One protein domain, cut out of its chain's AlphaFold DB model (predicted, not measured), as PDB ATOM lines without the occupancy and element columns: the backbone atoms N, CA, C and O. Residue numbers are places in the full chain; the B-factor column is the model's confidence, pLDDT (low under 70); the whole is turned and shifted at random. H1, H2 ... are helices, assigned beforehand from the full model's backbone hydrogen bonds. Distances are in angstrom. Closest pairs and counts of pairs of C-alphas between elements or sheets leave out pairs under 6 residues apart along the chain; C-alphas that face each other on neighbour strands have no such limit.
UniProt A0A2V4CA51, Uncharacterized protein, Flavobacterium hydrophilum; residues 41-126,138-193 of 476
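AT A GLANCE: This is residues 41 to 126 and 138 to 193 of the 476 residues of an uncharacterized protein of Flavobacterium hydrophilum (UniProt A0A2V4CA51). A body of crossed helices has one long helix, H7, running out of it as an arm, whose residues 173 to 193 stick out free. In the body H3 and H5 cross at the core; the hairpin of H6 and H7 covers them, H6 packing on H5 and the early part of H7 on H3, while H1 packs on H3, and H4 packs on H5 towards the end away from the arm. The printed part has 142 residues with seven named helices, H1 to H7 in order, and no named strand: its class is all helix. It is loose, with a radius of gyration of the C-alphas of 18.8 A, and spans 69 by 33 by 30 A, the arm making much of the length.

IN THESE COORDINATES: H1 is residues 41 to 46, with C-alpha 41 at (18.744, -42.805, 20.814), and H2 is residues 49 to 52. H3, residues 68 to 85, is 25.7 A long and begins with C-alpha 68 at (4.059, -37.003, 30.330). H4 is residues 87 to 96, 14.5 A long. H5, residues 110 to 123, measures 20.5 A, and H6, residues 140 to 152, 18.5 A. H7, residues 157 to 193, is 52.4 A long and ends with C-alpha 193 at (6.835, -70.386, 49.395).

HOW THE PARTS SIT: H3 and H5 are the hubs, touching three helices each. With residues 79 to 83 alone, H3 touches H5 at a steep tilt of 69.9 degrees, only just short of about perpendicular; the closest C-alphas, of Trp 83 and Leu 117, are 6.0 A apart. H1 touches H3, C-alphas 45 and 78 being closest at 6.3 A. H2 is close to H3 but not clearly touching, C-alphas 50 and 70 being closest at 7.5 A. H4 touches residues 116 to 120 of H5 alone, C-alphas 90 and 120 being closest at 6.2 A. H5 and H6 touch and run opposite ways at a steep tilt of 40 degrees, with C-alphas 115 and 150 closest at 6.3 A. H6 and H7 form a helical hairpin, C-alphas 149 and 160 being closest at 6.3 A. Residues 161 to 169 of H7 alone touch residues 68 to 73 of H3, C-alphas 165 and 68 being closest at 5.0 A. H3 and H6 are apart. Every O i to N i+4 pair is within hydrogen-bond range in H1, H3, H4, H5, H6 and H7; H2 is too short for such a pair.

THE WHOLE: The farthest C-alphas, of Asn 101 and Ala 193, are 69.1 A apart; without the free stretch the body spans 51 by 27 by 27 A. Residues 127 to 137 are not printed, and C-alphas 126 and 138 are 12.7 A apart across this cut. The links H2 to H3 and H4 to H5 are long. The mean pLDDT of the printed part is 83.7; residues under 70 include 54 to 61 and 100 to 106.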
ATOM      1  N   LEU A  41      19.675 -43.922  20.629       69.62
ATOM      2  CA  LEU A  41      18.744 -42.805  20.814       69.62
ATOM      3  C   LEU A  41      18.019 -42.849  22.170       69.62
ATOM      4  O   LEU A  41      17.829 -41.820  22.811       69.62
ATOM      5  N   GLY A  42      17.672 -44.051  22.639       71.75
ATOM      6  CA  GLY A  42      17.087 -44.239  23.966       71.75
ATOM      7  C   GLY A  42      18.015 -43.800  25.102       71.75
ATOM      8  O   GLY A  42      17.537 -43.282  26.103       71.75
ATOM      9  N   GLU A  43      19.335 -43.935  24.952       73.69
ATOM     10  CA  GLU A  43      20.283 -43.423  25.949       73.69
ATOM     11  C   GLU A  43      20.361 -41.903  25.917       73.69
ATOM     12  O   GLU A  43      20.353 -41.300  26.982       73.69
ATOM     13  N   LYS A  44      20.323 -41.274  24.734       77.44
ATOM     14  CA  LYS A  44      20.230 -39.807  24.626       77.44
ATOM     15  C   LYS A  44      18.993 -39.251  25.336       77.44
ATOM     16  O   LYS A  44      19.077 -38.208  25.975       77.44
ATOM     17  N   PHE A  45      17.873 -39.973  25.279       84.50
ATOM     18  CA  PHE A  45      16.664 -39.629  26.028       84.50
ATOM     19  C   PHE A  45      16.891 -39.645  27.548       84.50
ATOM     20  O   PHE A  45      16.518 -38.697  28.234       84.50
ATOM     21  N   TYR A  46      17.539 -40.679  28.091       80.06
ATOM     22  CA  TYR A  46      17.797 -40.771  29.536       80.06
ATOM     23  C   TYR A  46      18.983 -39.917  30.016       80.06
ATOM     24  O   TYR A  46      18.989 -39.483  31.167       80.06
ATOM     25  N   ASP A  47      19.958 -39.634  29.152       80.94
ATOM     26  CA  ASP A  47      21.076 -38.725  29.431       80.94
ATOM     27  C   ASP A  47      20.658 -37.238  29.318       80.94
ATOM     28  O   ASP A  47      21.461 -36.351  29.628       80.94
ATOM     29  N   HIS A  48      19.401 -36.952  28.945       85.44
ATOM     30  CA  HIS A  48      18.861 -35.597  28.856       85.44
ATOM     31  C   HIS A  48      18.902 -34.867  30.216       85.44
ATOM     32  O   HIS A  48      18.510 -35.462  31.225       85.44
ATOM     33  N   PRO A  49      19.294 -33.574  30.288       84.88
ATOM     34  CA  PRO A  49      19.436 -32.840  31.553       84.88
ATOM     35  C   PRO A  49      18.197 -32.855  32.457       84.88
ATOM     36  O   PRO A  49      18.336 -32.888  33.679       84.88
ATOM     37  N   ILE A  50      16.996 -32.873  31.868       83.50
ATOM     38  CA  ILE A  50      15.727 -32.931  32.613       83.50
ATOM     39  C   ILE A  50      15.597 -34.257  33.381       83.50
ATOM     40  O   ILE A  50      15.192 -34.247  34.537       83.50
ATOM     41  N   ILE A  51      15.975 -35.394  32.783       79.88
ATOM     42  CA  ILE A  51      15.839 -36.725  33.404       79.88
ATOM     43  C   ILE A  51      17.066 -37.124  34.216       79.88
ATOM     44  O   ILE A  51      16.932 -37.732  35.279       79.88
ATOM     45  N   LYS A  52      18.263 -36.770  33.745       74.88
ATOM     46  CA  LYS A  52      19.534 -37.139  34.375       74.88
ATOM     47  C   LYS A  52      19.606 -36.716  35.848       74.88
ATOM     48  O   LYS A  52      20.239 -37.395  36.655       74.88
ATOM     49  N   ASN A  53      18.912 -35.636  36.205       71.44
ATOM     50  CA  ASN A  53      18.836 -35.126  37.572       71.44
ATOM     51  C   ASN A  53      17.756 -35.801  38.443       71.44
ATOM     52  O   ASN A  53      17.805 -35.655  39.659       71.44
ATOM     53  N   TYR A  54      16.819 -36.571  37.872       69.38
ATOM     54  CA  TYR A  54      15.782 -37.288  38.633       69.38
ATOM     55  C   TYR A  54      16.258 -38.617  39.244       69.38
ATOM     56  O   TYR A  54      15.571 -39.172  40.097       69.38
ATOM     57  N   GLY A  55      17.407 -39.151  38.817       59.16
ATOM     58  CA  GLY A  55      17.863 -40.499  39.181       59.16
ATOM     59  C   GLY A  55      19.363 -40.594  39.446       59.16
ATOM     60  O   GLY A  55      20.007 -41.533  38.997       59.16
ATOM     61  N   SER A  56      19.961 -39.626  40.140       53.50
ATOM     62  CA  SER A  56      21.415 -39.569  40.355       53.50
ATOM     63  C   SER A  56      21.915 -40.453  41.512       53.50
ATOM     64  O   SER A  56      22.790 -40.051  42.276       53.50
ATOM     65  N   SER A  57      21.400 -41.680  41.650       58.69
ATOM     66  CA  SER A  57      22.012 -42.664  42.552       58.69
ATOM     67  C   SER A  57      22.889 -43.634  41.765       58.69
ATOM     68  O   SER A  57      22.517 -44.100  40.690       58.69
ATOM     69  N   ASP A  58      24.035 -44.018  42.327       58.03
ATOM     70  CA  ASP A  58      24.920 -45.007  41.705       58.03
ATOM     71  C   ASP A  58      24.256 -46.373  41.476       58.03
ATOM     72  O   ASP A  58      24.749 -47.164  40.677       58.03
ATOM     73  N   ARG A  59      23.146 -46.668  42.160       59.59
ATOM     74  CA  ARG A  59      22.412 -47.935  42.023       59.59
ATOM     75  C   ARG A  59      21.252 -47.878  41.035       59.59
ATOM     76  O   ARG A  59      20.935 -48.903  40.441       59.59
ATOM     77  N   PHE A  60      20.643 -46.713  40.840       62.22
ATOM     78  CA  PHE A  60      19.491 -46.530  39.961       62.22
ATOM     79  C   PHE A  60      19.738 -45.317  39.080       62.22
ATOM     80  O   PHE A  60      19.557 -44.198  39.539       62.22
ATOM     81  N   SER A  61      20.162 -45.550  37.836       59.84
ATOM     82  CA  SER A  61      20.510 -44.497  36.874       59.84
ATOM     83  C   SER A  61      19.336 -44.023  36.009       59.84
ATOM     84  O   SER A  61      19.530 -43.188  35.133       59.84
ATOM     85  N   ILE A  62      18.144 -44.597  36.190       70.50
ATOM     86  CA  ILE A  62      16.928 -44.295  35.422       70.50
ATOM     87  C   ILE A  62      15.815 -43.987  36.433       70.50
ATOM     88  O   ILE A  62      15.672 -44.747  37.398       70.50
ATOM     89  N   PRO A  63      15.036 -42.901  36.261       73.75
ATOM     90  CA  PRO A  63      13.958 -42.564  37.185       73.75
ATOM     91  C   PRO A  63      12.847 -43.622  37.181       73.75
ATOM     92  O   PRO A  63      12.569 -44.255  36.163       73.75
ATOM     93  N   SER A  64      12.164 -43.784  38.318       73.12
ATOM     94  CA  SER A  64      11.039 -44.725  38.440       73.12
ATOM     95  C   SER A  64       9.779 -44.274  37.694       73.12
ATOM     96  O   SER A  64       8.958 -45.109  37.322       73.12
ATOM     97  N   TYR A  65       9.613 -42.966  37.492       81.12
ATOM     98  CA  TYR A  65       8.498 -42.366  36.765       81.12
ATOM     99  C   TYR A  65       8.961 -41.093  36.051       81.12
ATOM    100  O   TYR A  65       9.794 -40.356  36.576       81.12
ATOM    101  N   ILE A  66       8.406 -40.836  34.866       87.25
ATOM    102  CA  ILE A  66       8.621 -39.609  34.090       87.25
ATOM    103  C   ILE A  66       7.236 -39.005  33.812       87.25
ATOM    104  O   ILE A  66       6.388 -39.729  33.285       87.25
ATOM    105  N   PRO A  67       6.982 -37.728  34.160       91.00
ATOM    106  CA  PRO A  67       5.752 -37.031  33.781       91.00
ATOM    107  C   PRO A  67       5.583 -36.971  32.263       91.00
ATOM    108  O   PRO A  67       6.572 -36.875  31.532       91.00
ATOM    109  N   LYS A  68       4.343 -37.001  31.774       94.81
ATOM    110  CA  LYS A  68       4.059 -37.003  30.330       94.81
ATOM    111  C   LYS A  68       4.577 -35.755  29.617       94.81
ATOM    112  O   LYS A  68       5.066 -35.878  28.499       94.81
ATOM    113  N   GLU A  69       4.540 -34.600  30.280       94.62
ATOM    114  CA  GLU A  69       5.006 -33.316  29.750       94.62
ATOM    115  C   GLU A  69       6.527 -33.345  29.553       94.62
ATOM    116  O   GLU A  69       7.057 -32.915  28.528       94.62
ATOM    117  N   ASN A  70       7.245 -33.930  30.517       93.06
ATOM    118  CA  ASN A  70       8.684 -34.140  30.407       93.06
ATOM    119  C   ASN A  70       8.995 -35.162  29.312       93.06
ATOM    120  O   ASN A  70       9.898 -34.950  28.512       93.06
ATOM    121  N   PHE A  71       8.242 -36.263  29.247       92.94
ATOM    122  CA  PHE A  71       8.432 -37.283  28.221       92.94
ATOM    123  C   PHE A  71       8.276 -36.710  26.806       92.94
ATOM    124  O   PHE A  71       9.162 -36.905  25.972       92.94
ATOM    125  N   SER A  72       7.179 -35.994  26.536       94.50
ATOM    126  CA  SER A  72       6.889 -35.417  25.220       94.50
ATOM    127  C   SER A  72       7.942 -34.377  24.831       94.50
ATOM    128  O   SER A  72       8.502 -34.457  23.738       94.50
ATOM    129  N   THR A  73       8.287 -33.474  25.752       93.94
ATOM    130  CA  THR A  73       9.306 -32.435  25.543       93.94
ATOM    131  C   THR A  73      10.657 -33.044  25.180       93.94
ATOM    132  O   THR A  73      11.226 -32.716  24.139       93.94
ATOM    133  N   ILE A  74      11.134 -33.992  25.989       92.75
ATOM    134  CA  ILE A  74      12.448 -34.616  25.803       92.75
ATOM    135  C   ILE A  74      12.473 -35.436  24.518       92.75
ATOM    136  O   ILE A  74      13.452 -35.393  23.780       92.75
ATOM    137  N   LEU A  75      11.397 -36.164  24.206       92.00
ATOM    138  CA  LEU A  75      11.320 -36.928  22.966       92.00
ATOM    139  C   LEU A  75      11.424 -36.009  21.741       92.00
ATOM    140  O   LEU A  75      12.160 -36.316  20.807       92.00
ATOM    141  N   ILE A  76      10.730 -34.868  21.748       93.44
ATOM    142  CA  ILE A  76      10.784 -33.890  20.655       93.44
ATOM    143  C   ILE A  76      12.174 -33.229  20.575       93.44
ATOM    144  O   ILE A  76      12.668 -32.981  19.476       93.44
ATOM    145  N   GLU A  77      12.830 -32.944  21.702       92.31
ATOM    146  CA  GLU A  77      14.212 -32.428  21.751       92.31
ATOM    147  C   GLU A  77      15.221 -33.418  21.185       92.31
ATOM    148  O   GLU A  77      15.988 -33.065  20.292       92.31
ATOM    149  N   VAL A  78      15.146 -34.672  21.610       90.00
ATOM    150  CA  VAL A  78      16.022 -35.740  21.127       90.00
ATOM    151  C   VAL A  78      15.817 -35.997  19.632       90.00
ATOM    152  O   VAL A  78      16.796 -36.178  18.910       90.00
ATOM    153  N   LEU A  79      14.574 -35.984  19.139       90.25
ATOM    154  CA  LEU A  79      14.287 -36.138  17.707       90.25
ATOM    155  C   LEU A  79      14.796 -34.948  16.881       90.25
ATOM    156  O   LEU A  79      15.290 -35.145  15.772       90.25
ATOM    157  N   ASP A  80      14.700 -33.726  17.405       90.31
ATOM    158  CA  ASP A  80      15.207 -32.529  16.727       90.31
ATOM    159  C   ASP A  80      16.748 -32.497  16.698       90.31
ATOM    160  O   ASP A  80      17.343 -32.204  15.662       90.31
ATOM    161  N   GLU A  81      17.416 -32.892  17.788       88.94
ATOM    162  CA  GLU A  81      18.874 -33.084  17.808       88.94
ATOM    163  C   GLU A  81      19.297 -34.149  16.788       88.94
ATOM    164  O   GLU A  81      20.240 -33.951  16.020       88.94
ATOM    165  N   TYR A  82      18.567 -35.264  16.734       86.50
ATOM    166  CA  TYR A  82      18.849 -36.351  15.804       86.50
ATOM    167  C   TYR A  82      18.670 -35.927  14.339       86.50
ATOM    168  O   TYR A  82      19.486 -36.294  13.494       86.50
ATOM    169  N   TRP A  83      17.667 -35.097  14.031       87.81
ATOM    170  CA  TRP A  83      17.542 -34.462  12.715       87.81
ATOM    171  C   TRP A  83      18.788 -33.647  12.360       87.81
ATOM    172  O   TRP A  83      19.293 -33.769  11.249       87.81
ATOM    173  N   ASN A  84      19.296 -32.830  13.288       87.88
ATOM    174  CA  ASN A  84      20.454 -31.973  13.019       87.88
ATOM    175  C   ASN A  84      21.725 -32.786  12.731       87.88
ATOM    176  O   ASN A  84      22.522 -32.375  11.894       87.88
ATOM    177  N   ILE A  85      21.885 -33.942  13.380       86.06
ATOM    178  CA  ILE A  85      23.013 -34.856  13.148       86.06
ATOM    179  C   ILE A  85      22.926 -35.511  11.764       86.06
ATOM    180  O   ILE A  85      23.935 -35.610  11.075       86.06
ATOM    181  N   HIS A  86      21.730 -35.931  11.344       85.12
ATOM    182  CA  HIS A  86      21.510 -36.661  10.088       85.12
ATOM    183  C   HIS A  86      20.981 -35.786   8.947       85.12
ATOM    184  O   HIS A  86      20.454 -36.297   7.959       85.12
ATOM    185  N   LYS A  87      21.093 -34.460   9.075       87.00
ATOM    186  CA  LYS A  87      20.478 -33.498   8.154       87.00
ATOM    187  C   LYS A  87      20.846 -33.798   6.703       87.00
ATOM    188  O   LYS A  87      19.949 -33.875   5.867       87.00
ATOM    189  N   ASP A  88      22.132 -33.987   6.423       86.00
ATOM    190  CA  ASP A  88      22.647 -34.150   5.062       86.00
ATOM    191  C   ASP A  88      22.116 -35.425   4.393       86.00
ATOM    192  O   ASP A  88      21.603 -35.361   3.272       86.00
ATOM    193  N   ASP A  89      22.126 -36.550   5.112       85.81
ATOM    194  CA  ASP A  89      21.581 -37.829   4.637       85.81
ATOM    195  C   ASP A  89      20.082 -37.721   4.333       85.81
ATOM    196  O   ASP A  89      19.588 -38.218   3.317       85.81
ATOM    197  N   ILE A  90      19.343 -37.020   5.197       86.56
ATOM    198  CA  ILE A  90      17.907 -36.836   5.015       86.56
ATOM    199  C   ILE A  90      17.632 -35.928   3.814       86.56
ATOM    200  O   ILE A  90      16.720 -36.212   3.041       86.56
ATOM    201  N   VAL A  91      18.418 -34.868   3.598       85.06
ATOM    202  CA  VAL A  91      18.280 -34.015   2.404       85.06
ATOM    203  C   VAL A  91      18.488 -34.827   1.125       85.06
ATOM    204  O   VAL A  91      17.741 -34.637   0.164       85.06
ATOM    205  N   ILE A  92      19.481 -35.720   1.102       85.31
ATOM    206  CA  ILE A  92      19.739 -36.615  -0.035       85.31
ATOM    207  C   ILE A  92      18.521 -37.507  -0.279       85.31
ATOM    208  O   ILE A  92      17.969 -37.500  -1.377       85.31
ATOM    209  N   TYR A  93      18.026 -38.174   0.761       86.00
ATOM    210  CA  TYR A  93      16.830 -39.008   0.666       86.00
ATOM    211  C   TYR A  93      15.601 -38.232   0.165       86.00
ATOM    212  O   TYR A  93      14.881 -38.697  -0.717       86.00
ATOM    213  N   LEU A  94      15.364 -37.020   0.676       85.50
ATOM    214  CA  LEU A  94      14.239 -36.180   0.253       85.50
ATOM    215  C   LEU A  94      14.351 -35.752  -1.224       85.50
ATOM    216  O   LEU A  94      13.319 -35.579  -1.884       85.50
ATOM    217  N   LYS A  95      15.576 -35.590  -1.746       83.69
ATOM    218  CA  LYS A  95      15.838 -35.349  -3.176       83.69
ATOM    219  C   LYS A  95      15.488 -36.568  -4.018       83.69
ATOM    220  O   LYS A  95      14.816 -36.414  -5.034       83.69
ATOM    221  N   GLU A  96      15.885 -37.759  -3.582       83.38
ATOM    222  CA  GLU A  96      15.618 -39.018  -4.292       83.38
ATOM    223  C   GLU A  96      14.118 -39.290  -4.458       83.38
ATOM    224  O   GLU A  96      13.678 -39.724  -5.520       83.38
ATOM    225  N   ILE A  97      13.314 -38.967  -3.442       82.75
ATOM    226  CA  ILE A  97      11.851 -39.123  -3.492       82.75
ATOM    227  C   ILE A  97      11.118 -37.925  -4.128       82.75
ATOM    228  O   ILE A  97       9.887 -37.906  -4.155       82.75
ATOM    229  N   GLY A  98      11.844 -36.920  -4.634       77.19
ATOM    230  CA  GLY A  98      11.287 -35.793  -5.392       77.19
ATOM    231  C   GLY A  98      10.609 -34.687  -4.571       77.19
ATOM    232  O   GLY A  98       9.851 -33.899  -5.133       77.19
ATOM    233  N   ILE A  99      10.858 -34.590  -3.259       75.69
ATOM    234  CA  ILE A  99      10.194 -33.609  -2.373       75.69
ATOM    235  C   ILE A  99      10.888 -32.228  -2.380       75.69
ATOM    236  O   ILE A  99      10.263 -31.215  -2.075       75.69
ATOM    237  N   THR A 100      12.172 -32.144  -2.733       61.03
ATOM    238  CA  THR A 100      13.030 -30.976  -2.425       61.03
ATOM    239  C   THR A 100      13.079 -29.870  -3.472       61.03
ATOM    240  O   THR A 100      13.670 -28.831  -3.200       61.03
ATOM    241  N   ASN A 101      12.486 -30.042  -4.657       58.31
ATOM    242  CA  ASN A 101      12.588 -29.028  -5.719       58.31
ATOM    243  C   ASN A 101      11.830 -27.721  -5.390       58.31
ATOM    244  O   ASN A 101      11.921 -26.761  -6.149       58.31
ATOM    245  N   THR A 102      11.094 -27.666  -4.272       53.91
ATOM    246  CA  THR A 102      10.183 -26.563  -3.918       53.91
ATOM    247  C   THR A 102      10.310 -26.038  -2.479       53.91
ATOM    248  O   THR A 102       9.605 -25.093  -2.132       53.91
ATOM    249  N   ILE A 103      11.183 -26.595  -1.624       62.50
ATOM    250  CA  ILE A 103      11.190 -26.297  -0.175       62.50
ATOM    251  C   ILE A 103      12.549 -25.738   0.263       62.50
ATOM    252  O   ILE A 103      13.579 -26.375   0.063       62.50
ATOM    253  N   ASN A 104      12.556 -24.566   0.908       67.19
ATOM    254  CA  ASN A 104      13.752 -24.014   1.549       67.19
ATOM    255  C   ASN A 104      14.072 -24.813   2.826       67.19
ATOM    256  O   ASN A 104      13.316 -24.747   3.794       67.19
ATOM    257  N   LEU A 105      15.185 -25.560   2.818       69.00
ATOM    258  CA  LEU A 105      15.571 -26.472   3.902       69.00
ATOM    259  C   LEU A 105      16.138 -25.803   5.166       69.00
ATOM    260  O   LEU A 105      16.297 -26.476   6.187       69.00
ATOM    261  N   GLU A 106      16.434 -24.502   5.139       69.31
ATOM    262  CA  GLU A 106      17.060 -23.817   6.279       69.31
ATOM    263  C   GLU A 106      16.065 -23.446   7.386       69.31
ATOM    264  O   GLU A 106      16.408 -23.548   8.562       69.31
ATOM    265  N   ASN A 107      14.812 -23.127   7.039       77.62
ATOM    266  CA  ASN A 107      13.811 -22.598   7.980       77.62
ATOM    267  C   ASN A 107      12.561 -23.481   8.110       77.62
ATOM    268  O   ASN A 107      11.433 -22.987   8.112       77.62
ATOM    269  N   LEU A 108      12.736 -24.802   8.214       83.44
ATOM    270  CA  LEU A 108      11.588 -25.688   8.413       83.44
ATOM    271  C   LEU A 108      11.010 -25.581   9.828       83.44
ATOM    272  O   LEU A 108      11.774 -25.600  10.801       83.44
ATOM    273  N   PRO A 109       9.670 -25.605   9.964       89.75
ATOM    274  CA  PRO A 109       9.022 -25.859  11.240       89.75
ATOM    275  C   PRO A 109       9.525 -27.165  11.861       89.75
ATOM    276  O   PRO A 109       9.730 -28.166  11.168       89.75
ATOM    277  N   ARG A 110       9.675 -27.173  13.191       89.88
ATOM    278  CA  ARG A 110      10.190 -28.318  13.963       89.88
ATOM    279  C   ARG A 110       9.441 -29.620  13.665       89.88
ATOM    280  O   ARG A 110      10.047 -30.657  13.428       89.88
ATOM    281  N   ILE A 111       8.115 -29.548  13.579       92.38
ATOM    282  CA  ILE A 111       7.254 -30.693  13.257       92.38
ATOM    283  C   ILE A 111       7.517 -31.268  11.856       92.38
ATOM    284  O   ILE A 111       7.473 -32.482  11.666       92.38
ATOM    285  N   THR A 112       7.845 -30.421  10.880       90.19
ATOM    286  CA  THR A 112       8.137 -30.854   9.511       90.19
ATOM    287  C   THR A 112       9.503 -31.528   9.431       90.19
ATOM    288  O   THR A 112       9.623 -32.561   8.773       90.19
ATOM    289  N   LYS A 113      10.499 -31.020  10.174       91.38
ATOM    290  CA  LYS A 113      11.799 -31.692  10.354       91.38
ATOM    291  C   LYS A 113      11.609 -33.098  10.925       91.38
ATOM    292  O   LYS A 113      12.061 -34.072  10.333       91.38
ATOM    293  N   ILE A 114      10.851 -33.217  12.018       91.81
ATOM    294  CA  ILE A 114      10.568 -34.511  12.656       91.81
ATOM    295  C   ILE A 114       9.809 -35.446  11.701       91.81
ATOM    296  O   ILE A 114      10.126 -36.630  11.622       91.81
ATOM    297  N   ASN A 115       8.852 -34.933  10.923       92.25
ATOM    298  CA  ASN A 115       8.130 -35.741   9.938       92.25
ATOM    299  C   ASN A 115       9.061 -36.328   8.867       92.25
ATOM    300  O   ASN A 115       8.987 -37.515   8.549       92.25
ATOM    301  N   TYR A 116       9.964 -35.514   8.322       90.00
ATOM    302  CA  TYR A 116      10.942 -35.987   7.349       90.00
ATOM    303  C   TYR A 116      11.972 -36.935   7.960       90.00
ATOM    304  O   TYR A 116      12.319 -37.921   7.311       90.00
ATOM    305  N   LEU A 117      12.388 -36.705   9.211       89.44
ATOM    306  CA  LEU A 117      13.232 -37.648   9.943       89.44
ATOM    307  C   LEU A 117      12.570 -39.024  10.038       89.44
ATOM    308  O   LEU A 117      13.183 -40.030   9.697       89.44
ATOM    309  N   VAL A 118      11.317 -39.077  10.495       90.00
ATOM    310  CA  VAL A 118      10.604 -40.348  10.674       90.00
ATOM    311  C   VAL A 118      10.434 -41.062   9.332       90.00
ATOM    312  O   VAL A 118      10.723 -42.251   9.252       90.00
ATOM    313  N   LYS A 119      10.086 -40.345   8.254       88.81
ATOM    314  CA  LYS A 119      10.011 -40.927   6.900       88.81
ATOM    315  C   LYS A 119      11.345 -41.485   6.408       88.81
ATOM    316  O   LYS A 119      11.364 -42.542   5.780       88.81
ATOM    317  N   TYR A 120      12.445 -40.786   6.680       87.50
ATOM    318  CA  TYR A 120      13.792 -41.259   6.370       87.50
ATOM    319  C   TYR A 120      14.102 -42.559   7.126       87.50
ATOM    320  O   TYR A 120      14.496 -43.550   6.513       87.50
ATOM    321  N   LEU A 121      13.849 -42.585   8.439       85.19
ATOM    322  CA  LEU A 121      14.114 -43.742   9.297       85.19
ATOM    323  C   LEU A 121      13.228 -44.955   8.979       85.19
ATOM    324  O   LEU A 121      13.673 -46.089   9.128       85.19
ATOM    325  N   GLU A 122      11.988 -44.745   8.531       84.31
ATOM    326  CA  GLU A 122      11.097 -45.839   8.124       84.31
ATOM    327  C   GLU A 122      11.571 -46.559   6.853       84.31
ATOM    328  O   GLU A 122      11.336 -47.762   6.716       84.31
ATOM    329  N   ASN A 123      12.226 -45.843   5.931       81.56
ATOM    330  CA  ASN A 123      12.567 -46.357   4.601       81.56
ATOM    331  C   ASN A 123      14.039 -46.763   4.447       81.56
ATOM    332  O   ASN A 123      14.339 -47.658   3.658       81.56
ATOM    333  N   ASN A 124      14.952 -46.175   5.221       73.12
ATOM    334  CA  ASN A 124      16.373 -46.511   5.178       73.12
ATOM    335  C   ASN A 124      16.730 -47.558   6.235       73.12
ATOM    336  O   ASN A 124      17.207 -47.248   7.326       73.12
ATOM    337  N   LYS A 125      16.505 -48.832   5.893       62.34
ATOM    338  CA  LYS A 125      16.974 -49.984   6.677       62.34
ATOM    339  C   LYS A 125      18.335 -50.451   6.137       62.34
ATOM    340  O   LYS A 125      18.439 -50.667   4.930       62.34
ATOM    341  N   PRO A 126      19.368 -50.694   6.964       51.88
ATOM    342  CA  PRO A 126      20.563 -51.376   6.475       51.88
ATOM    343  C   PRO A 126      20.198 -52.813   6.079       51.88
ATOM    344  O   PRO A 126      19.589 -53.552   6.857       51.88
ATOM    345  N   ILE A 138      15.959 -47.007  16.166       66.94
ATOM    346  CA  ILE A 138      14.625 -46.903  16.770       66.94
ATOM    347  C   ILE A 138      13.817 -48.133  16.347       66.94
ATOM    348  O   ILE A 138      13.840 -48.516  15.177       66.94
ATOM    349  N   ASP A 139      13.091 -48.740  17.290       72.12
ATOM    350  CA  ASP A 139      12.200 -49.859  16.987       72.12
ATOM    351  C   ASP A 139      11.208 -49.465  15.878       72.12
ATOM    352  O   ASP A 139      10.579 -48.403  15.920       72.12
ATOM    353  N   GLN A 140      11.062 -50.330  14.875       75.69
ATOM    354  CA  GLN A 140      10.174 -50.098  13.740       75.69
ATOM    355  C   GLN A 140       8.711 -49.923  14.182       75.69
ATOM    356  O   GLN A 140       7.950 -49.208  13.529       75.69
ATOM    357  N   GLU A 141       8.299 -50.556  15.281       79.94
ATOM    358  CA  GLU A 141       6.970 -50.354  15.858       79.94
ATOM    359  C   GLU A 141       6.798 -48.924  16.383       79.94
ATOM    360  O   GLU A 141       5.767 -48.299  16.135       79.94
ATOM    361  N   ILE A 142       7.829 -48.368  17.030       84.19
ATOM    362  CA  ILE A 142       7.826 -46.990  17.539       84.19
ATOM    363  C   ILE A 142       7.800 -45.993  16.378       84.19
ATOM    364  O   ILE A 142       7.021 -45.041  16.419       84.19
ATOM    365  N   LEU A 143       8.583 -46.224  15.321       86.44
ATOM    366  CA  LEU A 143       8.583 -45.363  14.131       86.44
ATOM    367  C   LEU A 143       7.191 -45.261  13.497       86.44
ATOM    368  O   LEU A 143       6.717 -44.155  13.245       86.44
ATOM    369  N   LYS A 144       6.487 -46.391  13.351       89.25
ATOM    370  CA  LYS A 144       5.113 -46.414  12.821       89.25
ATOM    371  C   LYS A 144       4.129 -45.650  13.705       89.25
ATOM    372  O   LYS A 144       3.211 -45.005  13.199       89.25
ATOM    373  N   ILE A 145       4.295 -45.731  15.026       90.62
ATOM    374  CA  ILE A 145       3.472 -44.985  15.986       90.62
ATOM    375  C   ILE A 145       3.727 -43.479  15.840       90.62
ATOM    376  O   ILE A 145       2.774 -42.704  15.746       90.62
ATOM    377  N   LEU A 146       4.996 -43.066  15.759       92.12
ATOM    378  CA  LEU A 146       5.367 -41.668  15.535       92.12
ATOM    379  C   LEU A 146       4.805 -41.153  14.208       92.12
ATOM    380  O   LEU A 146       4.165 -40.104  14.197       92.12
ATOM    381  N   ALA A 147       4.961 -41.904  13.114       92.38
ATOM    382  CA  ALA A 147       4.416 -41.553  11.804       92.38
ATOM    383  C   ALA A 147       2.887 -41.387  11.839       92.38
ATOM    384  O   ALA A 147       2.339 -40.447  11.259       92.38
ATOM    385  N   LEU A 148       2.182 -42.260  12.566       93.56
ATOM    386  CA  LEU A 148       0.735 -42.166  12.752       93.56
ATOM    387  C   LEU A 148       0.330 -40.864  13.457       93.56
ATOM    388  O   LEU A 148      -0.592 -40.191  12.989       93.56
ATOM    389  N   TYR A 149       0.995 -40.495  14.554       94.31
ATOM    390  CA  TYR A 149       0.685 -39.258  15.281       94.31
ATOM    391  C   TYR A 149       1.108 -38.007  14.505       94.31
ATOM    392  O   TYR A 149       0.359 -37.037  14.443       94.31
ATOM    393  N   LEU A 150       2.241 -38.051  13.802       93.88
ATOM    394  CA  LEU A 150       2.662 -36.979  12.900       93.88
ATOM    395  C   LEU A 150       1.613 -36.708  11.817       93.88
ATOM    396  O   LEU A 150       1.242 -35.554  11.600       93.88
ATOM    397  N   ASN A 151       1.063 -37.753  11.195       92.31
ATOM    398  CA  ASN A 151      -0.001 -37.610  10.200       92.31
ATOM    399  C   ASN A 151      -1.299 -37.056  10.813       92.31
ATOM    400  O   ASN A 151      -1.923 -36.173  10.230       92.31
ATOM    401  N   LYS A 152      -1.685 -37.526  12.008       93.12
ATOM    402  CA  LYS A 152      -2.876 -37.034  12.729       93.12
ATOM    403  C   LYS A 152      -2.734 -35.611  13.266       93.12
ATOM    404  O   LYS A 152      -3.743 -34.985  13.576       93.12
ATOM    405  N   SER A 153      -1.511 -35.117  13.422       92.56
ATOM    406  CA  SER A 153      -1.249 -33.770  13.928       92.56
ATOM    407  C   SER A 153      -1.472 -32.671  12.886       92.56
ATOM    408  O   SER A 153      -1.487 -31.501  13.252       92.56
ATOM    409  N   TYR A 154      -1.625 -33.023  11.602       90.62
ATOM    410  CA  TYR A 154      -1.747 -32.068  10.492       90.62
ATOM    411  C   TYR A 154      -0.648 -30.986  10.496       90.62
ATOM    412  O   TYR A 154      -0.919 -29.820  10.231       90.62
ATOM    413  N   GLN A 155       0.601 -31.371  10.801       88.12
ATOM    414  CA  GLN A 155       1.749 -30.453  10.927       88.12
ATOM    415  C   GLN A 155       1.604 -29.406  12.053       88.12
ATOM    416  O   GLN A 155       2.244 -28.360  12.003       88.12
ATOM    417  N   ASN A 156       0.808 -29.676  13.090       93.81
ATOM    418  CA  ASN A 156       0.738 -28.846  14.291       93.81
ATOM    419  C   ASN A 156       1.528 -29.498  15.443       93.81
ATOM    420  O   ASN A 156       1.247 -30.628  15.845       93.81
ATOM    421  N   ILE A 157       2.516 -28.772  15.979       93.62
ATOM    422  CA  ILE A 157       3.383 -29.268  17.055       93.62
ATOM    423  C   ILE A 157       2.641 -29.441  18.385       93.62
ATOM    424  O   ILE A 157       2.910 -30.404  19.095       93.62
ATOM    425  N   GLU A 158       1.683 -28.574  18.711       95.12
ATOM    426  CA  GLU A 158       0.893 -28.655  19.945       95.12
ATOM    427  C   GLU A 158      -0.001 -29.898  19.916       95.12
ATOM    428  O   GLU A 158       0.003 -30.697  20.851       95.12
ATOM    429  N   THR A 159      -0.683 -30.131  18.788       95.62
ATOM    430  CA  THR A 159      -1.502 -31.334  18.585       95.62
ATOM    431  C   THR A 159      -0.658 -32.605  18.654       95.62
ATOM    432  O   THR A 159      -1.075 -33.589  19.264       95.62
ATOM    433  N   PHE A 160       0.531 -32.603  18.043       95.88
ATOM    434  CA  PHE A 160       1.457 -33.734  18.117       95.88
ATOM    435  C   PHE A 160       1.920 -33.994  19.556       95.88
ATOM    436  O   PHE A 160       1.882 -35.133  20.017       95.88
ATOM    437  N   THR A 161       2.288 -32.937  20.283       96.44
ATOM    438  CA  THR A 161       2.732 -33.010  21.683       96.44
ATOM    439  C   THR A 161       1.636 -33.602  22.571       96.44
ATOM    440  O   THR A 161       1.877 -34.597  23.252       96.44
ATOM    441  N   ALA A 162       0.401 -33.099  22.473       96.75
ATOM    442  CA  ALA A 162      -0.738 -33.614  23.238       96.75
ATOM    443  C   ALA A 162      -1.062 -35.090  22.921       96.75
ATOM    444  O   ALA A 162      -1.455 -35.866  23.799       96.75
ATOM    445  N   GLN A 163      -0.885 -35.511  21.664       96.06
ATOM    446  CA  GLN A 163      -1.056 -36.911  21.264       96.06
ATOM    447  C   GLN A 163       0.026 -37.819  21.858       96.06
ATOM    448  O   GLN A 163      -0.302 -38.918  22.309       96.06
ATOM    449  N   LEU A 164       1.285 -37.367  21.893       95.56
ATOM    450  CA  LEU A 164       2.377 -38.096  22.544       95.56
ATOM    451  C   LEU A 164       2.147 -38.231  24.048       95.56
ATOM    452  O   LEU A 164       2.335 -39.317  24.590       95.56
ATOM    453  N   GLU A 165       1.702 -37.163  24.708       96.69
ATOM    454  CA  GLU A 165       1.370 -37.175  26.136       96.69
ATOM    455  C   GLU A 165       0.259 -38.175  26.446       96.69
ATOM    456  O   GLU A 165       0.398 -39.005  27.343       96.69
ATOM    457  N   THR A 166      -0.820 -38.147  25.659       96.38
ATOM    458  CA  THR A 166      -1.941 -39.082  25.813       96.38
ATOM    459  C   THR A 166      -1.491 -40.524  25.573       96.38
ATOM    460  O   THR A 166      -1.827 -41.423  26.341       96.38
ATOM    461  N   TRP A 167      -0.700 -40.758  24.522       94.25
ATOM    462  CA  TRP A 167      -0.159 -42.079  24.212       94.25
ATOM    463  C   TRP A 167       0.743 -42.613  25.328       94.25
ATOM    464  O   TRP A 167       0.662 -43.797  25.673       94.25
ATOM    465  N   TYR A 168       1.583 -41.751  25.896       93.31
ATOM    466  CA  TYR A 168       2.455 -42.099  27.005       93.31
ATOM    467  C   TYR A 168       1.650 -42.434  28.264       93.31
ATOM    468  O   TYR A 168       1.860 -43.507  28.830       93.31
ATOM    469  N   ASP A 169       0.686 -41.595  28.656       94.19
ATOM    470  CA  ASP A 169      -0.196 -41.848  29.804       94.19
ATOM    471  C   ASP A 169      -0.950 -43.175  29.649       94.19
ATOM    472  O   ASP A 169      -0.952 -44.012  30.555       94.19
ATOM    473  N   ASP A 170      -1.546 -43.423  28.481       92.94
ATOM    474  CA  ASP A 170      -2.254 -44.672  28.192       92.94
ATOM    475  C   ASP A 170      -1.327 -45.888  28.260       92.94
ATOM    476  O   ASP A 170      -1.698 -46.945  28.790       92.94
ATOM    477  N   SER A 171      -0.113 -45.753  27.729       89.19
ATOM    478  CA  SER A 171       0.901 -46.805  27.764       89.19
ATOM    479  C   SER A 171       1.346 -47.075  29.198       89.19
ATOM    480  O   SER A 171       1.357 -48.231  29.627       89.19
ATOM    481  N   MET A 172       1.617 -46.029  29.979       86.88
ATOM    482  CA  MET A 172       2.053 -46.148  31.365       86.88
ATOM    483  C   MET A 172       0.945 -46.700  32.265       86.88
ATOM    484  O   MET A 172       1.221 -47.538  33.124       86.88
ATOM    485  N   ASN A 173      -0.319 -46.346  32.025       88.19
ATOM    486  CA  ASN A 173      -1.474 -46.932  32.709       88.19
ATOM    487  C   ASN A 173      -1.586 -48.442  32.446       88.19
ATOM    488  O   ASN A 173      -1.794 -49.236  33.371       88.19
ATOM    489  N   ARG A 174      -1.392 -48.872  31.191       86.38
ATOM    490  CA  ARG A 174      -1.408 -50.297  30.813       86.38
ATOM    491  C   ARG A 174      -0.224 -51.057  31.405       86.38
ATOM    492  O   ARG A 174      -0.423 -52.147  31.949       86.38
ATOM    493  N   VAL A 175       0.980 -50.485  31.336       82.69
ATOM    494  CA  VAL A 175       2.204 -51.056  31.920       82.69
ATOM    495  C   VAL A 175       2.069 -51.169  33.435       82.69
ATOM    496  O   VAL A 175       2.321 -52.238  33.986       82.69
ATOM    497  N   SER A 176       1.569 -50.131  34.106       83.81
ATOM    498  CA  SER A 176       1.325 -50.127  35.553       83.81
ATOM    499  C   SER A 176       0.308 -51.193  35.960       83.81
ATOM    500  O   SER A 176       0.524 -51.928  36.925       83.81
ATOM    501  N   GLY A 177      -0.781 -51.349  35.199       83.38
ATOM    502  CA  GLY A 177      -1.765 -52.408  35.427       83.38
ATOM    503  C   GLY A 177      -1.180 -53.814  35.250       83.38
ATOM    504  O   GLY A 177      -1.402 -54.695  36.087       83.38
ATOM    505  N   TRP A 178      -0.395 -54.025  34.189       83.06
ATOM    506  CA  TRP A 178       0.308 -55.287  33.950       83.06
ATOM    507  C   TRP A 178       1.308 -55.595  35.072       83.06
ATOM    508  O   TRP A 178       1.283 -56.700  35.618       83.06
ATOM    509  N   TYR A 179       2.111 -54.607  35.473       79.50
ATOM    510  CA  TYR A 179       3.089 -54.716  36.552       79.50
ATOM    511  C   TYR A 179       2.426 -55.017  37.897       79.50
ATOM    512  O   TYR A 179       2.872 -55.909  38.618       79.50
ATOM    513  N   LYS A 180       1.313 -54.348  38.224       83.88
ATOM    514  CA  LYS A 180       0.541 -54.608  39.447       83.88
ATOM    515  C   LYS A 180       0.044 -56.052  39.497       83.88
ATOM    516  O   LYS A 180       0.232 -56.724  40.509       83.88
ATOM    517  N   ARG A 181      -0.537 -56.555  38.402       82.75
ATOM    518  CA  ARG A 181      -1.010 -57.948  38.310       82.75
ATOM    519  C   ARG A 181       0.144 -58.945  38.424       82.75
ATOM    520  O   ARG A 181       0.025 -59.938  39.139       82.75
ATOM    521  N   GLN A 182       1.259 -58.669  37.750       82.62
ATOM    522  CA  GLN A 182       2.461 -59.497  37.824       82.62
ATOM    523  C   GLN A 182       3.022 -59.532  39.252       82.62
ATOM    524  O   GLN A 182       3.334 -60.604  39.765       82.62
ATOM    525  N   THR A 183       3.090 -58.382  39.921       82.94
ATOM    526  CA  THR A 183       3.583 -58.256  41.298       82.94
ATOM    527  C   THR A 183       2.685 -58.996  42.282       82.94
ATOM    528  O   THR A 183       3.190 -59.736  43.118       82.94
ATOM    529  N   GLN A 184       1.359 -58.874  42.161       86.25
ATOM    530  CA  GLN A 184       0.410 -59.643  42.976       86.25
ATOM    531  C   GLN A 184       0.622 -61.153  42.819       86.25
ATOM    532  O   GLN A 184       0.673 -61.884  43.805       86.25
ATOM    533  N   PHE A 185       0.825 -61.622  41.586       84.81
ATOM    534  CA  PHE A 185       1.113 -63.028  41.327       84.81
ATOM    535  C   PHE A 185       2.451 -63.469  41.945       84.81
ATOM    536  O   PHE A 185       2.510 -64.500  42.612       84.81
ATOM    537  N   ILE A 186       3.515 -62.674  41.790       84.69
ATOM    538  CA  ILE A 186       4.819 -62.942  42.417       84.69
ATOM    539  C   ILE A 186       4.686 -62.990  43.945       84.69
ATOM    540  O   ILE A 186       5.166 -63.938  44.562       84.69
ATOM    541  N   LEU A 187       3.999 -62.020  44.555       87.50
ATOM    542  CA  LEU A 187       3.769 -61.957  46.002       87.50
ATOM    543  C   LEU A 187       2.961 -63.148  46.512       87.50
ATOM    544  O   LEU A 187       3.265 -63.666  47.583       87.50
ATOM    545  N   PHE A 188       1.975 -63.621  45.748       89.81
ATOM    546  CA  PHE A 188       1.231 -64.829  46.087       89.81
ATOM    547  C   PHE A 188       2.153 -66.054  46.150       89.81
ATOM    548  O   PHE A 188       2.147 -66.773  47.147       89.81
ATOM    549  N   PHE A 189       2.989 -66.287  45.132       89.19
ATOM    550  CA  PHE A 189       3.907 -67.434  45.135       89.19
ATOM    551  C   PHE A 189       5.037 -67.290  46.151       89.19
ATOM    552  O   PHE A 189       5.429 -68.282  46.761       89.19
ATOM    553  N   LEU A 190       5.528 -66.072  46.379       88.69
ATOM    554  CA  LEU A 190       6.487 -65.788  47.440       88.69
ATOM    555  C   LEU A 190       5.869 -66.071  48.814       88.69
ATOM    556  O   LEU A 190       6.469 -66.769  49.626       88.69
ATOM    557  N   GLY A 191       4.642 -65.603  49.049       89.69
ATOM    558  CA  GLY A 191       3.888 -65.869  50.268       89.69
ATOM    559  C   GLY A 191       3.610 -67.356  50.467       89.69
ATOM    560  O   GLY A 191       3.799 -67.868  51.566       89.69
ATOM    561  N   LEU A 192       3.256 -68.078  49.402       90.62
ATOM    562  CA  LEU A 192       3.087 -69.530  49.427       90.62
ATOM    563  C   LEU A 192       4.406 -70.249  49.743       90.62
ATOM    564  O   LEU A 192       4.427 -71.161  50.566       90.62
ATOM    565  N   ALA A 193       5.514 -69.828  49.131       88.50
ATOM    566  CA  ALA A 193       6.835 -70.386  49.395       88.50
ATOM    567  C   ALA A 193       7.258 -70.158  50.852       88.50
ATOM    568  O   ALA A 193       7.741 -71.089  51.495       88.50
TER     569      ALA A 193